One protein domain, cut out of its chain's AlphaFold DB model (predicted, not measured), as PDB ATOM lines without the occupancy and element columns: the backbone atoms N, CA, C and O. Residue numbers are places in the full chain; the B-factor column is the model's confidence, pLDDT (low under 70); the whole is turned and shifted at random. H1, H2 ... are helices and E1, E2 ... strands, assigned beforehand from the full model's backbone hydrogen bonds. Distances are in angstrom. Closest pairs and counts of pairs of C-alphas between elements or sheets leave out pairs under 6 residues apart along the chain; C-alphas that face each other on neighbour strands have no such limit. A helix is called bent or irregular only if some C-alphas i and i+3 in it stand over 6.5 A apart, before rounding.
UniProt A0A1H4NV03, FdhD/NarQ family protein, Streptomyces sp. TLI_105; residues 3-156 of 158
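AT A GLANCE: This is residues 3 to 156 of the 158 residues of the protein "FdhD/NarQ family protein" of Streptomyces sp. TLI_105 (UniProt A0A1H4NV03). A small four-stranded sheet, E4 E3 E6 E5, curls round one helix, H1, to make the core, and a long, bent two-stranded hairpin, E1 and E2, reaches away from it. At the far end of a long unnamed stretch, helix H2 stands free, well away from the sheet, and residues 76 to 81 stick out as a loop. The printed part has 154 residues, with strands and helices in the order E1 E2 E3 E4 H1 E5 E6 H2; the class is mixed, helices and strands, with 71 residues, under half, in named elements. The larger sheet is mixed and the E1 and E2 sheet antiparallel. The whole is loose, with a radius of gyration of the C-alphas of 20.1 A and spans of 63 by 55 by 31 A.

IN THESE COORDINATES: Begin in the larger sheet: find C-alpha 26 at (161.328, 119.968, 138.938), where E3, residues 26 to 32, starts its 19.8 A. E4 is residues 38 to 42, 12.5 A; E6 is residues 86 to 91, 16.1 A; E5 is residues 67 to 72, 14.5 A. H1, residues 47 to 57, runs 15.0 A. E1, residues 3 to 11, begins at C-alpha 3, (171.822, 117.047, 133.934), and measures 22.9 A; E2, residues 14 to 23, measures 25.6 A. H2, residues 140 to 156, runs 26.1 A to C-alpha 156 at (177.606, 107.465, 143.139); it is irregular, but only just, C-alphas 144 and 147 being 7.0 A apart, and has a kink of 32 degrees near residue 148.

HOW THE PARTS SIT: In the strongly twisted sheet, look at the hairpin E3 and E4, antiparallel, where N 28 and O 40 are 2.7 A apart. E3 and E6 are parallel, with N 31 and O 87 at 2.8 A. The hairpin E5 and E6 is antiparallel, with N 88 and O 71 at 2.8 A. H1 is on one face of this sheet, in two layers, one of helix and one of strands; its closest C-alphas to E5 are Phe 48 and Ile 70, 6.4 A. E4, H1 and E5 form a split strand-helix-strand unit, two strands running the same way with E3 and E6 between them, its crossover right-handed. In the hairpin E1 and E2, N 7 and O 18 are 2.9 A apart; E1 bends by 57 degrees at residue 6 and E2 by 62 degrees at residue 19. E2 runs on into E3 at 17 degrees across a break of 2 residues. H2 and H1 are apart. Every O i to N i+4 pair is within hydrogen-bond range in H1, and 10 of 13 in H2.

THE WHOLE: The C-alphas of Gly 13 and Gly 94, the two farthest apart, are 64.0 A apart, and the printed part has no cut. The links E5 to E6, 13 residues, and E6 to H2, 48 residues, are long. The mean pLDDT of the printed part is 80.3; look for values under 70 in 40 residues, among them 74 to 83 and 99 to 116.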
ATOM      1  N   VAL A   3     171.918 116.729 135.362       87.62
ATOM      2  CA  VAL A   3     171.822 117.047 133.934       87.62
ATOM      3  C   VAL A   3     173.099 117.725 133.467       87.62
ATOM      4  O   VAL A   3     173.623 118.639 134.104       87.62
ATOM      5  N   ARG A   4     173.609 117.305 132.308       91.88
ATOM      6  CA  ARG A   4     174.762 117.956 131.682       91.88
ATOM      7  C   ARG A   4     174.318 119.206 130.936       91.88
ATOM      8  O   ARG A   4     173.456 119.142 130.052       91.88
ATOM      9  N   ARG A   5     174.915 120.350 131.267       92.38
ATOM     10  CA  ARG A   5     174.678 121.627 130.578       92.38
ATOM     11  C   ARG A   5     175.994 122.317 130.271       92.38
ATOM     12  O   ARG A   5     176.942 122.245 131.041       92.38
ATOM     13  N   ARG A   6     176.068 122.978 129.117       95.62
ATOM     14  CA  ARG A   6     177.233 123.786 128.749       95.62
ATOM     15  C   ARG A   6     177.178 125.098 129.525       95.62
ATOM     16  O   ARG A   6     176.214 125.841 129.376       95.62
ATOM     17  N   VAL A   7     178.215 125.387 130.303       95.12
ATOM     18  CA  VAL A   7     178.333 126.620 131.091       95.12
ATOM     19  C   VAL A   7     179.500 127.472 130.598       95.12
ATOM     20  O   VAL A   7     180.464 126.956 130.021       95.12
ATOM     21  N   LEU A   8     179.416 128.782 130.832       96.31
ATOM     22  CA  LEU A   8     180.531 129.713 130.682       96.31
ATOM     23  C   LEU A   8     181.256 129.828 132.026       96.31
ATOM     24  O   LEU A   8     180.676 130.266 133.017       96.31
ATOM     25  N   ARG A   9     182.535 129.464 132.055       93.31
ATOM     26  CA  ARG A   9     183.411 129.616 133.217       93.31
ATOM     27  C   ARG A   9     184.399 130.749 132.960       93.31
ATOM     28  O   ARG A   9     185.172 130.684 132.006       93.31
ATOM     29  N   LEU A  10     184.398 131.742 133.846       95.38
ATOM     30  CA  LEU A  10     185.356 132.847 133.872       95.38
ATOM     31  C   LEU A  10     186.381 132.575 134.983       95.38
ATOM     32  O   LEU A  10     186.001 132.440 136.145       95.38
ATOM     33  N   ARG A  11     187.669 132.455 134.643       93.19
ATOM     34  CA  ARG A  11     188.770 132.314 135.616       93.19
ATOM     35  C   ARG A  11     189.872 133.298 135.271       93.19
ATOM     36  O   ARG A  11     190.329 133.283 134.138       93.19
ATOM     37  N   GLU A  12     190.266 134.144 136.223       93.94
ATOM     38  CA  GLU A  12     191.332 135.149 136.027       93.94
ATOM     39  C   GLU A  12     191.122 136.007 134.760       93.94
ATOM     40  O   GLU A  12     192.054 136.331 134.035       93.94
ATOM     41  N   GLY A  13     189.863 136.334 134.446       93.00
ATOM     42  CA  GLY A  13     189.498 137.083 133.235       93.00
ATOM     43  C   GLY A  13     189.479 136.268 131.934       93.00
ATOM     44  O   GLY A  13     189.075 136.795 130.903       93.00
ATOM     45  N   VAL A  14     189.844 134.982 131.961       94.88
ATOM     46  CA  VAL A  14     189.834 134.092 130.792       94.88
ATOM     47  C   VAL A  14     188.502 133.324 130.703       94.88
ATOM     48  O   VAL A  14     188.183 132.539 131.607       94.88
ATOM     49  N   PRO A  15     187.706 133.508 129.629       95.81
ATOM     50  CA  PRO A  15     186.479 132.750 129.405       95.81
ATOM     51  C   PRO A  15     186.753 131.366 128.810       95.81
ATOM     52  O   PRO A  15     187.558 131.198 127.896       95.81
ATOM     53  N   SER A  16     186.019 130.359 129.278       96.19
ATOM     54  CA  SER A  16     186.004 129.020 128.682       96.19
ATOM     55  C   SER A  16     184.617 128.390 128.779       96.19
ATOM     56  O   SER A  16     183.900 128.602 129.753       96.19
ATOM     57  N   HIS A  17     184.232 127.598 127.777       95.50
ATOM     58  CA  HIS A  17     182.995 126.818 127.821       95.50
ATOM     59  C   HIS A  17     183.299 125.363 128.143       95.50
ATOM     60  O   HIS A  17     184.149 124.762 127.485       95.50
ATOM     61  N   ARG A  18     182.585 124.786 129.109       93.31
ATOM     62  CA  ARG A  18     182.698 123.362 129.458       93.31
ATOM     63  C   ARG A  18     181.336 122.799 129.868       93.31
ATOM     64  O   ARG A  18     180.482 123.572 130.303       93.31
ATOM     65  N   PRO A  19     181.093 121.491 129.693       94.12
ATOM     66  CA  PRO A  19     179.943 120.846 130.304       94.12
ATOM     67  C   PRO A  19     180.116 120.818 131.826       94.12
ATOM     68  O   PRO A  19     181.195 120.488 132.316       94.12
ATOM     69  N   ASP A  20     179.047 121.133 132.545       92.94
ATOM     70  CA  ASP A  20     178.937 120.965 133.990       92.94
ATOM     71  C   ASP A  20     177.777 120.022 134.320       92.94
ATOM     72  O   ASP A  20     176.863 119.846 133.505       92.94
ATOM     73  N   ALA A  21     177.854 119.364 135.473       91.12
ATOM     74  CA  ALA A  21     176.767 118.550 136.008       91.12
ATOM     75  C   ALA A  21     175.939 119.417 136.959       91.12
ATOM     76  O   ALA A  21     176.448 119.905 137.962       91.12
ATOM     77  N   LEU A  22     174.671 119.633 136.622       89.69
ATOM     78  CA  LEU A  22     173.748 120.422 137.430       89.69
ATOM     79  C   LEU A  22     172.721 119.494 138.066       89.69
ATOM     80  O   LEU A  22     172.245 118.573 137.403       89.69
ATOM     81  N   ALA A  23     172.359 119.731 139.324       88.88
ATOM     82  CA  ALA A  23     171.227 119.040 139.926       88.88
ATOM     83  C   ALA A  23     169.946 119.367 139.141       88.88
ATOM     84  O   ALA A  23     169.724 120.518 138.757       88.88
ATOM     85  N   ALA A  24     169.131 118.346 138.877       88.38
ATOM     86  CA  ALA A  24     167.792 118.555 138.343       88.38
ATOM     87  C   ALA A  24     166.849 118.991 139.474       88.38
ATOM     88  O   ALA A  24     166.887 118.421 140.567       88.38
ATOM     89  N   GLU A  25     165.999 119.974 139.187       86.69
ATOM     90  CA  GLU A  25     164.953 120.449 140.086       86.69
ATOM     91  C   GLU A  25     163.670 120.659 139.277       86.69
ATOM     92  O   GLU A  25     163.650 121.430 138.316       86.69
ATOM     93  N   GLU A  26     162.610 119.944 139.637       86.12
ATOM     94  CA  GLU A  26     161.328 119.968 138.938       86.12
ATOM     95  C   GLU A  26     160.172 120.022 139.947       86.12
ATOM     96  O   GLU A  26     160.270 119.439 141.035       86.12
ATOM     97  N   PRO A  27     159.066 120.713 139.622       85.69
ATOM     98  CA  PRO A  27     157.899 120.740 140.489       85.69
ATOM     99  C   PRO A  27     157.234 119.356 140.563       85.69
ATOM    100  O   PRO A  27     157.067 118.658 139.560       85.69
ATOM    101  N   MET A  28     156.833 118.963 141.768       87.38
ATOM    102  CA  MET A  28     155.941 117.844 142.045       87.38
ATOM    103  C   MET A  28     154.649 118.346 142.645       87.38
ATOM    104  O   MET A  28     154.665 119.126 143.591       87.38
ATOM    105  N   GLU A  29     153.548 117.816 142.150       87.12
ATOM    106  CA  GLU A  29     152.234 117.950 142.735       87.12
ATOM    107  C   GLU A  29     151.901 116.682 143.533       87.12
ATOM    108  O   GLU A  29     151.938 115.579 142.987       87.12
ATOM    109  N   ILE A  30     151.563 116.832 144.815       86.69
ATOM    110  CA  ILE A  30     151.085 115.740 145.665       86.69
ATOM    111  C   ILE A  30     149.600 115.959 145.959       86.69
ATOM    112  O   ILE A  30     149.207 116.987 146.519       86.69
ATOM    113  N   ARG A  31     148.779 114.984 145.565       85.19
ATOM    114  CA  ARG A  31     147.325 114.958 145.747       85.19
ATOM    115  C   ARG A  31     146.926 113.917 146.778       85.19
ATOM    116  O   ARG A  31     147.498 112.830 146.837       85.19
ATOM    117  N   PHE A  32     145.879 114.240 147.529       81.44
ATOM    118  CA  PHE A  32     145.285 113.355 148.525       81.44
ATOM    119  C   PHE A  32     143.764 113.422 148.387       81.44
ATOM    120  O   PHE A  32     143.167 114.476 148.609       81.44
ATOM    121  N   GLY A  33     143.122 112.323 147.986       68.94
ATOM    122  CA  GLY A  33     141.655 112.216 147.985       68.94
ATOM    123  C   GLY A  33     140.907 113.298 147.186       68.94
ATOM    124  O   GLY A  33     139.837 113.726 147.608       68.94
ATOM    125  N   GLY A  34     141.464 113.773 146.063       65.56
ATOM    126  CA  GLY A  34     140.815 114.766 145.186       65.56
ATOM    127  C   GLY A  34     140.781 116.209 145.715       65.56
ATOM    128  O   GLY A  34     140.049 117.033 145.172       65.56
ATOM    129  N   ARG A  35     141.546 116.520 146.769       67.12
ATOM    130  CA  ARG A  35     141.667 117.862 147.367       67.12
ATOM    131  C   ARG A  35     142.728 118.730 146.669       67.12
ATOM    132  O   ARG A  35     143.514 118.183 145.890       67.12
ATOM    133  N   PRO A  36     142.757 120.058 146.931       62.50
ATOM    134  CA  PRO A  36     143.769 120.943 146.367       62.50
ATOM    135  C   PRO A  36     145.181 120.407 146.633       62.50
ATOM    136  O   PRO A  36     145.467 119.949 147.743       62.50
ATOM    137  N   PRO A  37     146.051 120.405 145.618       70.25
ATOM    138  CA  PRO A  37     147.358 119.788 145.729       70.25
ATOM    139  C   PRO A  37     148.344 120.613 146.555       70.25
ATOM    140  O   PRO A  37     148.294 121.841 146.572       70.25
ATOM    141  N   THR A  38     149.324 119.932 147.147       77.94
ATOM    142  CA  THR A  38     150.573 120.577 147.577       77.94
ATOM    143  C   THR A  38     151.591 120.504 146.452       77.94
ATOM    144  O   THR A  38     151.798 119.436 145.878       77.94
ATOM    145  N   VAL A  39     152.260 121.621 146.162       80.94
ATOM    146  CA  VAL A  39     153.365 121.663 145.198       80.94
ATOM    147  C   VAL A  39     154.691 121.811 145.937       80.94
ATOM    148  O   VAL A  39     154.829 122.663 146.813       80.94
ATOM    149  N   THR A  40     155.678 120.994 145.573       82.44
ATOM    150  CA  THR A  40     157.052 121.088 146.083       82.44
ATOM    151  C   THR A  40     158.057 120.953 144.951       82.44
ATOM    152  O   THR A  40     157.820 120.218 143.996       82.44
ATOM    153  N   MET A  41     159.203 121.620 145.057       85.94
ATOM    154  CA  MET A  41     160.333 121.340 144.173       85.94
ATOM    155  C   MET A  41     161.036 120.058 144.630       85.94
ATOM    156  O   MET A  41     161.132 119.803 145.835       85.94
ATOM    157  N   ARG A  42     161.515 119.245 143.684       89.19
ATOM    158  CA  ARG A  42     162.281 118.024 143.974       89.19
ATOM    159  C   ARG A  42     163.359 117.759 142.937       89.19
ATOM    160  O   ARG A  42     163.226 118.150 141.781       89.19
ATOM    161  N   THR A  43     164.359 116.978 143.325       89.31
ATOM    162  CA  THR A  43     165.141 116.199 142.362       89.31
ATOM    163  C   THR A  43     164.363 114.920 142.030       89.31
ATOM    164  O   THR A  43     164.032 114.188 142.960       89.31
ATOM    165  N   PRO A  44     164.045 114.638 140.751       87.50
ATOM    166  CA  PRO A  44     163.294 113.438 140.382       87.50
ATOM    167  C   PRO A  44     164.026 112.135 140.737       87.50
ATOM    168  O   PRO A  44     165.250 112.054 140.582       87.50
ATOM    169  N   GLY A  45     163.269 111.113 141.153       87.69
ATOM    170  CA  GLY A  45     163.772 109.751 141.376       87.69
ATOM    171  C   GLY A  45     162.981 108.984 142.436       87.69
ATOM    172  O   GLY A  45     162.456 107.912 142.149       87.69
ATOM    173  N   ASP A  46     162.825 109.586 143.615       90.62
ATOM    174  CA  ASP A  46     162.265 108.940 144.814       90.62
ATOM    175  C   ASP A  46     160.914 109.560 145.215       90.62
ATOM    176  O   ASP A  46     160.635 109.872 146.372       90.62
ATOM    177  N   ASP A  47     160.059 109.801 144.222       91.31
ATOM    178  CA  ASP A  47     158.852 110.623 144.365       91.31
ATOM    179  C   ASP A  47     157.828 110.045 145.349       91.31
ATOM    180  O   ASP A  47     157.150 110.787 146.062       91.31
ATOM    181  N   PHE A  48     157.703 108.716 145.388       93.38
ATOM    182  CA  PHE A  48     156.772 108.032 146.284       93.38
ATOM    183  C   PHE A  48     157.243 108.100 147.734       93.38
ATOM    184  O   PHE A  48     156.433 108.376 148.621       93.38
ATOM    185  N   ASP A  49     158.545 107.932 147.963       92.81
ATOM    186  CA  ASP A  49     159.150 108.072 149.286       92.81
ATOM    187  C   ASP A  49     159.067 109.521 149.764       92.81
ATOM    188  O   ASP A  49     158.720 109.776 150.918       92.81
ATOM    189  N   LEU A  50     159.280 110.484 148.862       91.50
ATOM    190  CA  LEU A  50     159.089 111.902 149.150       91.50
ATOM    191  C   LEU A  50     157.631 112.214 149.524       91.50
ATOM    192  O   LEU A  50     157.393 112.917 150.505       91.50
ATOM    193  N   ALA A  51     156.650 111.677 148.792       90.38
ATOM    194  CA  ALA A  51     155.232 111.883 149.092       90.38
ATOM    195  C   ALA A  51     154.815 111.250 150.432       90.38
ATOM    196  O   ALA A  51     154.111 111.882 151.222       90.38
ATOM    197  N   ALA A  52     155.280 110.031 150.722       91.19
ATOM    198  CA  ALA A  52     155.034 109.369 152.001       91.19
ATOM    199  C   ALA A  52     155.714 110.115 153.163       91.19
ATOM    200  O   ALA A  52     155.080 110.397 154.180       91.19
ATOM    201  N   GLY A  53     156.984 110.493 153.001       89.69
ATOM    202  CA  GLY A  53     157.754 111.239 153.994       89.69
ATOM    203  C   GLY A  53     157.179 112.627 154.276       89.69
ATOM    204  O   GLY A  53     157.166 113.065 155.429       89.69
ATOM    205  N   PHE A  54     156.628 113.292 153.257       87.12
ATOM    206  CA  PHE A  54     155.886 114.540 153.421       87.12
ATOM    207  C   PHE A  54     154.677 114.350 154.346       87.12
ATOM    208  O   PHE A  54     154.530 115.086 155.319       87.12
ATOM    209  N   LEU A  55     153.861 113.316 154.116       86.12
ATOM    210  CA  LEU A  55     152.704 113.020 154.966       86.12
ATOM    211  C   LEU A  55     153.083 112.651 156.407       86.12
ATOM    212  O   LEU A  55     152.353 113.004 157.332       86.12
ATOM    213  N   VAL A  56     154.211 111.962 156.611       86.94
ATOM    214  CA  VAL A  56     154.742 111.672 157.956       86.94
ATOM    215  C   VAL A  56     155.165 112.964 158.655       86.94
ATOM    216  O   VAL A  56     154.875 113.157 159.834       86.94
ATOM    217  N   SER A  57     155.850 113.851 157.932       81.88
ATOM    218  CA  SER A  57     156.360 115.122 158.467       81.88
ATOM    219  C   SER A  57     155.239 116.081 158.863       81.88
ATOM    220  O   SER A  57     155.413 116.912 159.751       81.88
ATOM    221  N   GLU A  58     154.084 115.946 158.221       80.31
ATOM    222  CA  GLU A  58     152.879 116.726 158.488       80.31
ATOM    223  C   GLU A  58     151.895 115.999 159.443       80.31
ATOM    224  O   GLU A  58     150.754 116.428 159.592       80.31
ATOM    225  N   ASP A  59     152.329 114.909 160.101       81.38
ATOM    226  CA  ASP A  59     151.568 114.074 161.063       81.38
ATOM    227  C   ASP A  59     150.245 113.488 160.518       81.38
ATOM    228  O   ASP A  59     149.366 113.084 161.280       81.38
ATOM    229  N   VAL A  60     150.101 113.389 159.192       83.75
ATOM    230  CA  VAL A  60     148.910 112.815 158.539       83.75
ATOM    231  C   VAL A  60     148.934 111.291 158.600       83.75
ATOM    232  O   VAL A  60     147.904 110.660 158.831       83.75
ATOM    233  N   VAL A  61     150.111 110.697 158.388       87.25
ATOM    234  CA  VAL A  61     150.318 109.245 158.434       87.25
ATOM    235  C   VAL A  61     151.346 108.903 159.504       87.25
ATOM    236  O   VAL A  61     152.394 109.535 159.629       87.25
ATOM    237  N   ARG A  62     151.033 107.888 160.301       87.69
ATOM    238  CA  ARG A  62     151.809 107.440 161.463       87.69
ATOM    239  C   ARG A  62     152.276 105.999 161.314       87.69
ATOM    240  O   ARG A  62     153.233 105.595 161.972       87.69
ATOM    241  N   SER A  63     151.617 105.231 160.453       89.25
ATOM    242  CA  SER A  63     151.926 103.835 160.180       89.25
ATOM    243  C   SER A  63     151.911 103.536 158.681       89.25
ATOM    244  O   SER A  63     151.284 104.243 157.896       89.25
ATOM    245  N   ALA A  64     152.567 102.446 158.277       88.25
ATOM    246  CA  ALA A  64     152.535 101.995 156.886       88.25
ATOM    247  C   ALA A  64     151.108 101.665 156.400       88.25
ATOM    248  O   ALA A  64     150.819 101.817 155.219       88.25
ATOM    249  N   GLY A  65     150.210 101.248 157.303       89.88
ATOM    250  CA  GLY A  65     148.812 100.945 156.976       89.88
ATOM    251  C   GLY A  65     147.951 102.180 156.698       89.88
ATOM    252  O   GLY A  65     146.848 102.050 156.167       89.88
ATOM    253  N   ASP A  66     148.455 103.372 157.011       90.75
ATOM    254  CA  ASP A  66     147.744 104.633 156.794       90.75
ATOM    255  C   ASP A  66     147.805 105.078 155.324       90.75
ATOM    256  O   ASP A  66     147.086 105.992 154.919       90.75
ATOM    257  N   VAL A  67     148.634 104.425 154.504       91.75
ATOM    258  CA  VAL A  67     148.726 104.636 153.058       91.75
ATOM    259  C   VAL A  67     148.236 103.377 152.349       91.75
ATOM    260  O   VAL A  67     148.890 102.339 152.364       91.75
ATOM    261  N   ALA A  68     147.080 103.468 151.695       92.25
ATOM    262  CA  ALA A  68     146.527 102.377 150.894       92.25
ATOM    263  C   ALA A  68     147.209 102.249 149.523       92.25
ATOM    264  O   ALA A  68     147.216 101.170 148.933       92.25
ATOM    265  N   GLY A  69     147.781 103.338 149.003       92.06
ATOM    266  CA  GLY A  69     148.562 103.307 147.771       92.06
ATOM    267  C   GLY A  69     149.071 104.677 147.344       92.06
ATOM    268  O   GLY A  69     148.485 105.703 147.679       92.06
ATOM    269  N   ILE A  70     150.154 104.679 146.572       92.00
ATOM    270  CA  ILE A  70     150.728 105.867 145.936       92.00
ATOM    271  C   ILE A  70     150.882 105.559 144.450       92.00
ATOM    272  O   ILE A  70     151.374 104.492 144.084       92.00
ATOM    273  N   ARG A  71     150.430 106.466 143.587       90.50
ATOM    274  CA  ARG A  71     150.484 106.276 142.134       90.50
ATOM    275  C   ARG A  71     150.752 107.586 141.419       90.50
ATOM    276  O   ARG A  71     150.308 108.641 141.861       90.50
ATOM    277  N   TYR A  72     151.382 107.513 140.255       88.44
ATOM    278  CA  TYR A  72     151.372 108.651 139.347       88.44
ATOM    279  C   TYR A  72     149.974 108.839 138.763       88.44
ATOM    280  O   TYR A  72     149.353 107.892 138.272       88.44
ATOM    281  N   CYS A  73     149.486 110.075 138.780       77.50
ATOM    282  CA  CYS A  73     148.383 110.451 137.914       77.50
ATOM    283  C   CYS A  73     148.932 110.663 136.506       77.50
ATOM    284  O   CYS A  73     149.798 111.510 136.298       77.50
ATOM    285  N   ALA A  74     148.380 109.943 135.531       60.97
ATOM    286  CA  ALA A  74     148.551 110.292 134.130       60.97
ATOM    287  C   ALA A  74     147.795 111.605 133.868       60.97
ATOM    288  O   ALA A  74     146.614 111.611 133.524       60.97
ATOM    289  N   GLY A  75     148.456 112.732 134.122       53.38
ATOM    290  CA  GLY A  75     147.975 114.043 133.720       53.38
ATOM    291  C   GLY A  75     148.136 114.159 132.214       53.38
ATOM    292  O   GLY A  75     149.243 114.387 131.743       53.38
ATOM    293  N   ALA A  76     147.048 113.951 131.474       43.28
ATOM    294  CA  ALA A  76     146.995 114.191 130.043       43.28
ATOM    295  C   ALA A  76     147.367 115.653 129.764       43.28
ATOM    296  O   ALA A  76     146.570 116.566 129.982       43.28
ATOM    297  N   THR A  77     148.586 115.886 129.283       51.72
ATOM    298  CA  THR A  77     148.855 117.078 128.481       51.72
ATOM    299  C   THR A  77     148.003 116.998 127.210       51.72
ATOM    300  O   THR A  77     147.532 115.918 126.842       51.72
ATOM    301  N   SER A  78     147.803 118.117 126.507       50.69
ATOM    302  CA  SER A  78     147.124 118.140 125.195       50.69
ATOM    303  C   SER A  78     147.695 117.129 124.187       50.69
ATOM    304  O   SER A  78     147.018 116.774 123.226       50.69
ATOM    305  N   ASP A  79     148.906 116.630 124.455       52.03
ATOM    306  CA  ASP A  79     149.692 115.749 123.599       52.03
ATOM    307  C   ASP A  79     149.771 114.303 124.145       52.03
ATOM    308  O   ASP A  79     150.540 113.487 123.645       52.03
ATOM    309  N   GLY A  80     148.992 113.964 125.184       43.09
ATOM    310  CA  GLY A  80     148.860 112.594 125.705       43.09
ATOM    311  C   GLY A  80     150.072 112.055 126.479       43.09
ATOM    312  O   GLY A  80     150.128 110.860 126.775       43.09
ATOM    313  N   GLY A  81     151.040 112.909 126.821       44.03
ATOM    314  CA  GLY A  81     152.217 112.530 127.599       44.03
ATOM    315  C   GLY A  81     151.933 112.513 129.101       44.03
ATOM    316  O   GLY A  81     151.387 113.472 129.639       44.03
ATOM    317  N   ASN A  82     152.339 111.446 129.792       52.44
ATOM    318  CA  ASN A  82     152.405 111.440 131.252       52.44
ATOM    319  C   ASN A  82     153.643 112.233 131.685       52.44
ATOM    320  O   ASN A  82     154.763 111.829 131.382       52.44
ATOM    321  N   THR A  83     153.457 113.358 132.373       62.66
ATOM    322  CA  THR A  83     154.577 114.193 132.822       62.66
ATOM    323  C   THR A  83     155.222 113.689 134.114       62.66
ATOM    324  O   THR A  83     156.222 114.249 134.533       62.66
ATOM    325  N   TYR A  84     154.691 112.634 134.753       71.75
ATOM    326  CA  TYR A  84     155.216 112.073 136.014       71.75
ATOM    327  C   TYR A  84     155.422 113.120 137.130       71.75
ATOM    328  O   TYR A  84     156.152 112.899 138.094       71.75
ATOM    329  N   HIS A  85     154.765 114.277 137.039       84.50
ATOM    330  CA  HIS A  85     154.883 115.345 138.033       84.50
ATOM    331  C   HIS A  85     153.759 115.314 139.066       84.50
ATOM    332  O   HIS A  85     153.829 116.062 140.030       84.50
ATOM    333  N   VAL A  86     152.746 114.462 138.890       87.00
ATOM    334  CA  VAL A  86     151.600 114.370 139.800       87.00
ATOM    335  C   VAL A  86     151.577 113.007 140.473       87.00
ATOM    336  O   VAL A  86     151.401 111.984 139.807       87.00
ATOM    337  N   VAL A  87     151.695 113.004 141.795       89.50
ATOM    338  CA  VAL A  87     151.553 111.826 142.648       89.50
ATOM    339  C   VAL A  87     150.226 111.918 143.394       89.50
ATOM    340  O   VAL A  87     149.928 112.923 144.031       89.50
ATOM    341  N   ASP A  88     149.418 110.868 143.304       88.88
ATOM    342  CA  ASP A  88     148.158 110.718 144.027       88.88
ATOM    343  C   ASP A  88     148.324 109.656 145.110       88.88
ATOM    344  O   ASP A  88     148.700 108.514 144.828       88.88
ATOM    345  N   VAL A  89     148.068 110.057 146.350       90.31
ATOM    346  CA  VAL A  89     148.175 109.206 147.530       90.31
ATOM    347  C   VAL A  89     146.776 108.893 148.047       90.31
ATOM    348  O   VAL A  89     145.975 109.781 148.352       90.31
ATOM    349  N   VAL A  90     146.491 107.601 148.169       90.88
ATOM    350  CA  VAL A  90     145.257 107.069 148.739       90.88
ATOM    351  C   VAL A  90     145.524 106.726 150.198       90.88
ATOM    352  O   VAL A  90     146.368 105.883 150.499       90.88
ATOM    353  N   LEU A  91     144.802 107.380 151.105       89.75
ATOM    354  CA  LEU A  91     144.899 107.121 152.538       89.75
ATOM    355  C   LEU A  91     144.118 105.859 152.926       89.75
ATOM    356  O   LEU A  91     143.110 105.510 152.307       89.75
ATOM    357  N   GLY A  92     144.605 105.178 153.958       88.50
ATOM    358  CA  GLY A  92     143.967 104.017 154.558       88.50
ATOM    359  C   GLY A  92     142.638 104.361 155.245       88.50
ATOM    360  O   GLY A  92     142.361 105.521 155.567       88.50
ATOM    361  N   PRO A  93     141.783 103.354 155.488       83.88
ATOM    362  CA  PRO A  93     140.513 103.557 156.170       83.88
ATOM    363  C   PRO A  93     140.727 104.095 157.593       83.88
ATOM    364  O   PRO A  93     141.484 103.526 158.374       83.88
ATOM    365  N   GLY A  94     140.024 105.176 157.940       81.81
ATOM    366  CA  GLY A  94     140.085 105.792 159.273       81.81
ATOM    367  C   GLY A  94     141.163 106.865 159.448       81.81
ATOM    368  O   GLY A  94     141.187 107.520 160.488       81.81
ATOM    369  N   VAL A  95     142.003 107.101 158.437       84.12
ATOM    370  CA  VAL A  95     142.943 108.227 158.430       84.12
ATOM    371  C   VAL A  95     142.179 109.501 158.078       84.12
ATOM    372  O   VAL A  95     141.499 109.572 157.051       84.12
ATOM    373  N   ALA A  96     142.262 110.510 158.944       77.25
ATOM    374  CA  ALA A  96     141.654 111.805 158.673       77.25
ATOM    375  C   ALA A  96     142.333 112.457 157.462       77.25
ATOM    376  O   ALA A  96     143.554 112.408 157.312       77.25
ATOM    377  N   ALA A  97     141.540 113.093 156.600       69.75
ATOM    378  CA  ALA A  97     142.108 113.874 155.514       69.75
ATOM    379  C   ALA A  97     142.952 115.031 156.091       69.75
ATOM    380  O   ALA A  97     142.538 115.625 157.090       69.75
ATOM    381  N   PRO A  98     144.090 115.380 155.460       71.50
ATOM    382  CA  PRO A  98     144.946 116.453 155.945       71.50
ATOM    383  C   PRO A  98     144.195 117.777 156.086       71.50
ATOM    384  O   PRO A  98     143.292 118.070 155.305       71.50
ATOM    385  N   ASP A  99     144.540 118.588 157.076       66.94
ATOM    386  CA  ASP A  99     143.890 119.884 157.284       66.94
ATOM    387  C   ASP A  99     144.138 120.848 156.101       66.94
ATOM    388  O   ASP A  99     145.108 120.713 155.359       66.94
ATOM    389  N   ALA A 100     143.263 121.837 155.903       62.31
ATOM    390  CA  ALA A 100     143.441 122.889 154.899       62.31
ATOM    391  C   ALA A 100     144.701 123.743 155.151       62.31
ATOM    392  O   ALA A 100     145.219 124.366 154.230       62.31
ATOM    393  N   SER A 101     145.251 123.730 156.371       59.91
ATOM    394  CA  SER A 101     146.574 124.299 156.667       59.91
ATOM    395  C   SER A 101     147.724 123.627 155.903       59.91
ATOM    396  O   SER A 101     148.801 124.219 155.788       59.91
ATOM    397  N   LEU A 102     147.497 122.429 155.348       60.97
ATOM    398  CA  LEU A 102     148.431 121.732 154.466       60.97
ATOM    399  C   LEU A 102     148.417 122.242 153.025       60.97
ATOM    400  O   LEU A 102     149.304 121.891 152.250       60.97
ATOM    401  N   GLU A 103     147.435 123.063 152.653       62.34
ATOM    402  CA  GLU A 103     147.359 123.663 151.326       62.34
ATOM    403  C   GLU A 103     148.471 124.712 151.183       62.34
ATOM    404  O   GLU A 103     148.310 125.899 151.485       62.34
ATOM    405  N   ARG A 104     149.648 124.268 150.722       62.47
ATOM    406  CA  ARG A 104     150.745 125.157 150.325       62.47
ATOM    407  C   ARG A 104     150.391 125.811 148.991       62.47
ATOM    408  O   ARG A 104     150.872 125.420 147.934       62.47
ATOM    409  N   ASN A 105     149.542 126.830 149.057       52.47
ATOM    410  CA  ASN A 105     149.079 127.590 147.894       52.47
ATOM    411  C   ASN A 105     150.124 128.593 147.360       52.47
ATOM    412  O   ASN A 105     149.866 129.295 146.383       52.47
ATOM    413  N   PHE A 106     151.305 128.675 147.983       49.28
ATOM    414  CA  PHE A 106     152.389 129.563 147.571       49.28
ATOM    415  C   PHE A 106     153.614 128.762 147.138       49.28
ATOM    416  O   PHE A 106     154.187 128.001 147.917       49.28
ATOM    417  N   CYS A 107     154.042 128.990 145.895       47.97
ATOM    418  CA  CYS A 107     155.346 128.559 145.411       47.97
ATOM    419  C   CYS A 107     156.421 129.307 146.208       47.97
ATOM    420  O   CYS A 107     156.614 130.511 146.032       47.97
ATOM    421  N   THR A 108     157.086 128.605 147.122       51.03
ATOM    422  CA  THR A 108     158.268 129.117 147.812       51.03
ATOM    423  C   THR A 108     159.511 128.579 147.122       51.03
ATOM    424  O   THR A 108     159.624 127.387 146.854       51.03
ATOM    425  N   THR A 109     160.462 129.461 146.832       51.22
ATOM    426  CA  THR A 109     161.747 129.104 146.212       51.22
ATOM    427  C   THR A 109     162.760 128.557 147.221       51.22
ATOM    428  O   THR A 109     163.893 128.256 146.859       51.22
ATOM    429  N   SER A 110     162.381 128.444 148.500       49.75
ATOM    430  CA  SER A 110     163.209 127.839 149.547       49.75
ATOM    431  C   SER A 110     162.543 126.571 150.086       49.75
ATOM    432  O   SER A 110     161.386 126.586 150.482       49.75
ATOM    433  N   SER A 111     163.275 125.456 150.092       56.00
ATOM    434  CA  SER A 111     162.720 124.109 150.326       56.00
ATOM    435  C   SER A 111     162.794 123.637 151.793       56.00
ATOM    436  O   SER A 111     162.528 122.484 152.107       56.00
ATOM    437  N   CYS A 112     163.137 124.516 152.745       64.44
ATOM    438  CA  CYS A 112     163.329 124.132 154.156       64.44
ATOM    439  C   CYS A 112     162.024 123.857 154.934       64.44
ATOM    440  O   CYS A 112     162.055 123.684 156.149       64.44
ATOM    441  N   GLY A 113     160.863 123.874 154.271       63.56
ATOM    442  CA  GLY A 113     159.570 123.536 154.870       63.56
ATOM    443  C   GLY A 113     158.934 124.628 155.742       63.56
ATOM    444  O   GLY A 113     157.710 124.628 155.860       63.56
ATOM    445  N   LEU A 114     159.711 125.586 156.264       69.50
ATOM    446  CA  LEU A 114     159.263 126.702 157.120       69.50
ATOM    447  C   LEU A 114     158.499 127.795 156.364       69.50
ATOM    448  O   LEU A 114     157.414 128.203 156.759       69.50
ATOM    449  N   CYS A 115     159.065 128.260 155.256       63.38
ATOM    450  CA  CYS A 115     158.542 129.355 154.434       63.38
ATOM    451  C   CYS A 115     157.235 129.027 153.692       63.38
ATOM    452  O   CYS A 115     156.598 129.931 153.167       63.38
ATOM    453  N   GLY A 116     156.840 127.751 153.635       62.78
ATOM    454  CA  GLY A 116     155.553 127.332 153.071       62.78
ATOM    455  C   GLY A 116     154.464 127.079 154.117       62.78
ATOM    456  O   GLY A 116     153.389 126.624 153.744       62.78
ATOM    457  N   LYS A 117     154.720 127.337 155.408       73.12
ATOM    458  CA  LYS A 117     153.677 127.309 156.442       73.12
ATOM    459  C   LYS A 117     152.836 128.589 156.359       73.12
ATOM    460  O   LYS A 117     153.373 129.677 156.174       73.12
ATOM    461  N   ALA A 118     151.521 128.462 156.537       68.25
ATOM    462  CA  ALA A 118     150.584 129.585 156.428       68.25
ATOM    463  C   ALA A 118     150.695 130.616 157.573       68.25
ATOM    464  O   ALA A 118     150.204 131.736 157.444       68.25
ATOM    465  N   SER A 119     151.329 130.258 158.697       69.69
ATOM    466  CA  SER A 119     151.566 131.159 159.829       69.69
ATOM    467  C   SER A 119     152.775 130.717 160.674       69.69
ATOM    468  O   SER A 119     153.162 129.546 160.627       69.69
ATOM    469  N   PRO A 120     153.366 131.613 161.491       73.31
ATOM    470  CA  PRO A 120     154.410 131.248 162.452       73.31
ATOM    471  C   PRO A 120     153.963 130.189 163.469       73.31
ATOM    472  O   PRO A 120     154.761 129.344 163.864       73.31
ATOM    473  N   ASP A 121     152.688 130.191 163.865       72.25
ATOM    474  CA  ASP A 121     152.146 129.184 164.783       72.25
ATOM    475  C   ASP A 121     152.125 127.787 164.148       72.25
ATOM    476  O   ASP A 121     152.388 126.798 164.830       72.25
ATOM    477  N   ALA A 122     151.934 127.697 162.826       70.38
ATOM    478  CA  ALA A 122     151.985 126.438 162.081       70.38
ATOM    479  C   ALA A 122     153.400 125.820 161.996       70.38
ATOM    480  O   ALA A 122     153.551 124.685 161.537       70.38
ATOM    481  N   VAL A 123     154.439 126.526 162.464       73.06
ATOM    482  CA  VAL A 123     155.786 125.962 162.665       73.06
ATOM    483  C   VAL A 123     155.808 125.006 163.858       73.06
ATOM    484  O   VAL A 123     156.575 124.045 163.865       73.06
ATOM    485  N   ARG A 124     154.962 125.234 164.870       70.62
ATOM    486  CA  ARG A 124     154.848 124.358 166.041       70.62
ATOM    487  C   ARG A 124     153.977 123.156 165.694       70.62
ATOM    488  O   ARG A 124     152.822 123.061 166.098       70.62
ATOM    489  N   THR A 125     154.535 122.239 164.914       63.50
ATOM    490  CA  THR A 125     153.864 120.983 164.586       63.50
ATOM    491  C   THR A 125     153.802 120.111 165.838       63.50
ATOM    492  O   THR A 125     154.823 119.824 166.462       63.50
ATOM    493  N   THR A 126     152.593 119.725 166.237       65.06
ATOM    494  CA  THR A 126     152.399 118.741 167.305       65.06
ATOM    495  C   THR A 126     152.562 117.367 166.678       65.06
ATOM    496  O   THR A 126     151.735 116.965 165.870       65.06
ATOM    497  N   THR A 127     153.645 116.669 167.006       69.88
ATOM    498  CA  THR A 127     153.894 115.313 166.511       69.88
ATOM    499  C   THR A 127     153.424 114.297 167.536       69.88
ATOM    500  O   THR A 127     153.725 114.429 168.722       69.88
ATOM    501  N   ALA A 128     152.768 113.225 167.090       72.81
ATOM    502  CA  ALA A 128     152.400 112.129 167.989       72.81
ATOM    503  C   ALA A 128     153.613 111.335 168.520       72.81
ATOM    504  O   ALA A 128     153.467 110.523 169.430       72.81
ATOM    505  N   ARG A 129     154.811 111.545 167.951       77.06
ATOM    506  CA  ARG A 129     156.044 110.850 168.338       77.06
ATOM    507  C   ARG A 129     156.867 111.671 169.328       77.06
ATOM    508  O   ARG A 129     157.365 112.741 168.987       77.06
ATOM    509  N   SER A 130     157.026 111.143 170.541       82.94
ATOM    510  CA  SER A 130     157.890 111.715 171.575       82.94
ATOM    511  C   SER A 130     159.332 111.254 171.382       82.94
ATOM    512  O   SER A 130     159.633 110.068 171.485       82.94
ATOM    513  N   VAL A 131     160.246 112.201 171.159       85.25
ATOM    514  CA  VAL A 131     161.693 111.912 171.092       85.25
ATOM    515  C   VAL A 131     162.214 111.415 172.444       85.25
ATOM    516  O   VAL A 131     163.119 110.589 172.493       85.25
ATOM    517  N   ALA A 132     161.633 111.886 173.552       87.12
ATOM    518  CA  ALA A 132     162.045 111.483 174.897       87.12
ATOM    519  C   ALA A 132     161.754 110.002 175.192       87.12
ATOM    520  O   ALA A 132     162.419 109.402 176.033       87.12
ATOM    521  N   GLU A 133     160.770 109.423 174.504       89.06
ATOM    522  CA  GLU A 133     160.362 108.025 174.661       89.06
ATOM    523  C   GLU A 133     161.082 107.086 173.682       89.06
ATOM    524  O   GLU A 133     160.936 105.869 173.789       89.06
ATOM    525  N   ASP A 134     161.886 107.619 172.753       89.00
ATOM    526  CA  ASP A 134     162.612 106.810 171.778       89.00
ATOM    527  C   ASP A 134     163.770 106.042 172.460       89.00
ATOM    528  O   ASP A 134     164.696 106.646 173.033       89.00
ATOM    529  N   PRO A 135     163.754 104.693 172.438       93.62
ATOM    530  CA  PRO A 135     164.803 103.889 173.050       93.62
ATOM    531  C   PRO A 135     166.100 103.868 172.229       93.62
ATOM    532  O   PRO A 135     167.101 103.343 172.721       93.62
ATOM    533  N   LEU A 136     166.124 104.416 171.006       94.31
ATOM    534  CA  LEU A 136     167.300 104.414 170.143       94.31
ATOM    535  C   LEU A 136     168.485 105.097 170.840       94.31
ATOM    536  O   LEU A 136     168.395 106.210 171.366       94.31
ATOM    537  N   ARG A 137     169.627 104.410 170.856       93.12
ATOM    538  CA  ARG A 137     170.908 104.941 171.330       93.12
ATOM    539  C   ARG A 137     171.937 104.733 170.232       93.12
ATOM    540  O   ARG A 137     172.082 103.623 169.728       93.12
ATOM    541  N   VAL A 138     172.639 105.802 169.868       94.50
ATOM    542  CA  VAL A 138     173.664 105.792 168.819       94.50
ATOM    543  C   VAL A 138     175.020 106.070 169.460       94.50
ATOM    544  O   VAL A 138     175.156 107.015 170.237       94.50
ATOM    545  N   GLY A 139     176.009 105.227 169.161       96.44
ATOM    546  CA  GLY A 139     177.380 105.398 169.640       96.44
ATOM    547  C   GLY A 139     178.069 106.607 168.987       96.44
ATOM    548  O   GLY A 139     177.800 106.901 167.817       96.44
ATOM    549  N   PRO A 140     178.963 107.321 169.697       96.69
ATOM    550  CA  PRO A 140     179.720 108.432 169.116       96.69
ATOM    551  C   PRO A 140     180.554 108.025 167.893       96.69
ATOM    552  O   PRO A 140     180.702 108.810 166.962       96.69
ATOM    553  N   ASP A 141     181.060 106.792 167.885       97.00
ATOM    554  CA  ASP A 141     181.796 106.184 166.778       97.00
ATOM    555  C   ASP A 141     180.931 106.099 165.514       97.00
ATOM    556  O   ASP A 141     181.350 106.557 164.450       97.00
ATOM    557  N   VAL A 142     179.684 105.632 165.648       96.38
ATOM    558  CA  VAL A 142     178.718 105.596 164.543       96.38
ATOM    559  C   VAL A 142     178.474 107.004 164.012       96.38
ATOM    560  O   VAL A 142     178.600 107.214 162.811       96.38
ATOM    561  N   LEU A 143     178.183 107.971 164.892       95.25
ATOM    562  CA  LEU A 143     177.929 109.363 164.495       95.25
ATOM    563  C   LEU A 143     179.116 109.975 163.746       95.25
ATOM    564  O   LEU A 143     178.918 110.630 162.726       95.25
ATOM    565  N   SER A 144     180.338 109.734 164.225       96.88
ATOM    566  CA  SER A 144     181.556 110.261 163.603       96.88
ATOM    567  C   SER A 144     181.842 109.665 162.224       96.88
ATOM    568  O   SER A 144     182.449 110.335 161.398       96.88
ATOM    569  N   ALA A 145     181.363 108.447 161.954       96.50
ATOM    570  CA  ALA A 145     181.547 107.767 160.676       96.50
ATOM    571  C   ALA A 145     180.453 108.091 159.638       96.50
ATOM    572  O   ALA A 145     180.607 107.755 158.464       96.50
ATOM    573  N   LEU A 146     179.326 108.700 160.034       95.81
ATOM    574  CA  LEU A 146     178.217 108.987 159.114       95.81
ATOM    575  C   LEU A 146     178.569 109.966 157.978       95.81
ATOM    576  O   LEU A 146     178.123 109.693 156.865       95.81
ATOM    577  N   PRO A 147     179.339 111.057 158.188       95.19
ATOM    578  CA  PRO A 147     179.704 111.970 157.103       95.19
ATOM    579  C   PRO A 147     180.450 111.265 155.964       95.19
ATOM    580  O   PRO A 147     180.002 111.326 154.822       95.19
ATOM    581  N   ASP A 148     181.500 110.504 156.284       95.19
ATOM    582  CA  ASP A 148     182.296 109.775 155.287       95.19
ATOM    583  C   ASP A 148     181.445 108.748 154.523       95.19
ATOM    584  O   ASP A 148     181.563 108.584 153.308       95.19
ATOM    585  N   ARG A 149     180.534 108.065 155.230       94.44
ATOM    586  CA  ARG A 149     179.598 107.115 154.612       94.44
ATOM    587  C   ARG A 149     178.608 107.812 153.682       94.44
ATOM    588  O   ARG A 149     178.319 107.287 152.614       94.44
ATOM    589  N   LEU A 150     178.096 108.978 154.070       92.56
ATOM    590  CA  LEU A 150     177.180 109.757 153.241       92.56
ATOM    591  C   LEU A 150     177.870 110.241 151.961       92.56
ATOM    592  O   LEU A 150     177.273 110.179 150.887       92.56
ATOM    593  N   GLU A 151     179.119 110.697 152.049       90.19
ATOM    594  CA  GLU A 151     179.902 111.112 150.881       90.19
ATOM    595  C   GLU A 151     180.141 109.948 149.914       90.19
ATOM    596  O   GLU A 151     179.942 110.100 148.709       90.19
ATOM    597  N   ALA A 152     180.492 108.767 150.435       90.75
ATOM    598  CA  ALA A 152     180.703 107.576 149.616       90.75
ATOM    599  C   ALA A 152     179.445 107.171 148.822       90.75
ATOM    600  O   ALA A 152     179.544 106.854 147.637       90.75
ATOM    601  N   GLU A 153     178.269 107.229 149.450       85.25
ATOM    602  CA  GLU A 153     176.994 106.879 148.808       85.25
ATOM    603  C   GLU A 153     176.484 107.989 147.866       85.25
ATOM    604  O   GLU A 153     175.928 107.715 146.804       85.25
ATOM    605  N   SER A 154     176.704 109.265 148.206       72.38
ATOM    606  CA  SER A 154     176.241 110.403 147.393       72.38
ATOM    607  C   SER A 154     177.129 110.690 146.176       72.38
ATOM    608  O   SER A 154     176.637 111.211 145.171       72.38
ATOM    609  N   ALA A 155     178.404 110.289 146.202       60.38
ATOM    610  CA  ALA A 155     179.306 110.374 145.052       60.38
ATOM    611  C   ALA A 155     178.902 109.443 143.889       60.38
ATOM    612  O   ALA A 155     179.285 109.693 142.745       60.38
ATOM    613  N   ALA A 156     178.102 108.402 144.151       49.84
ATOM    614  CA  ALA A 156     177.606 107.465 143.139       49.84
ATOM    615  C   ALA A 156     176.392 107.988 142.339       49.84
ATOM    616  O   ALA A 156     176.002 107.375 141.347       49.84
TER     617      ALA A 156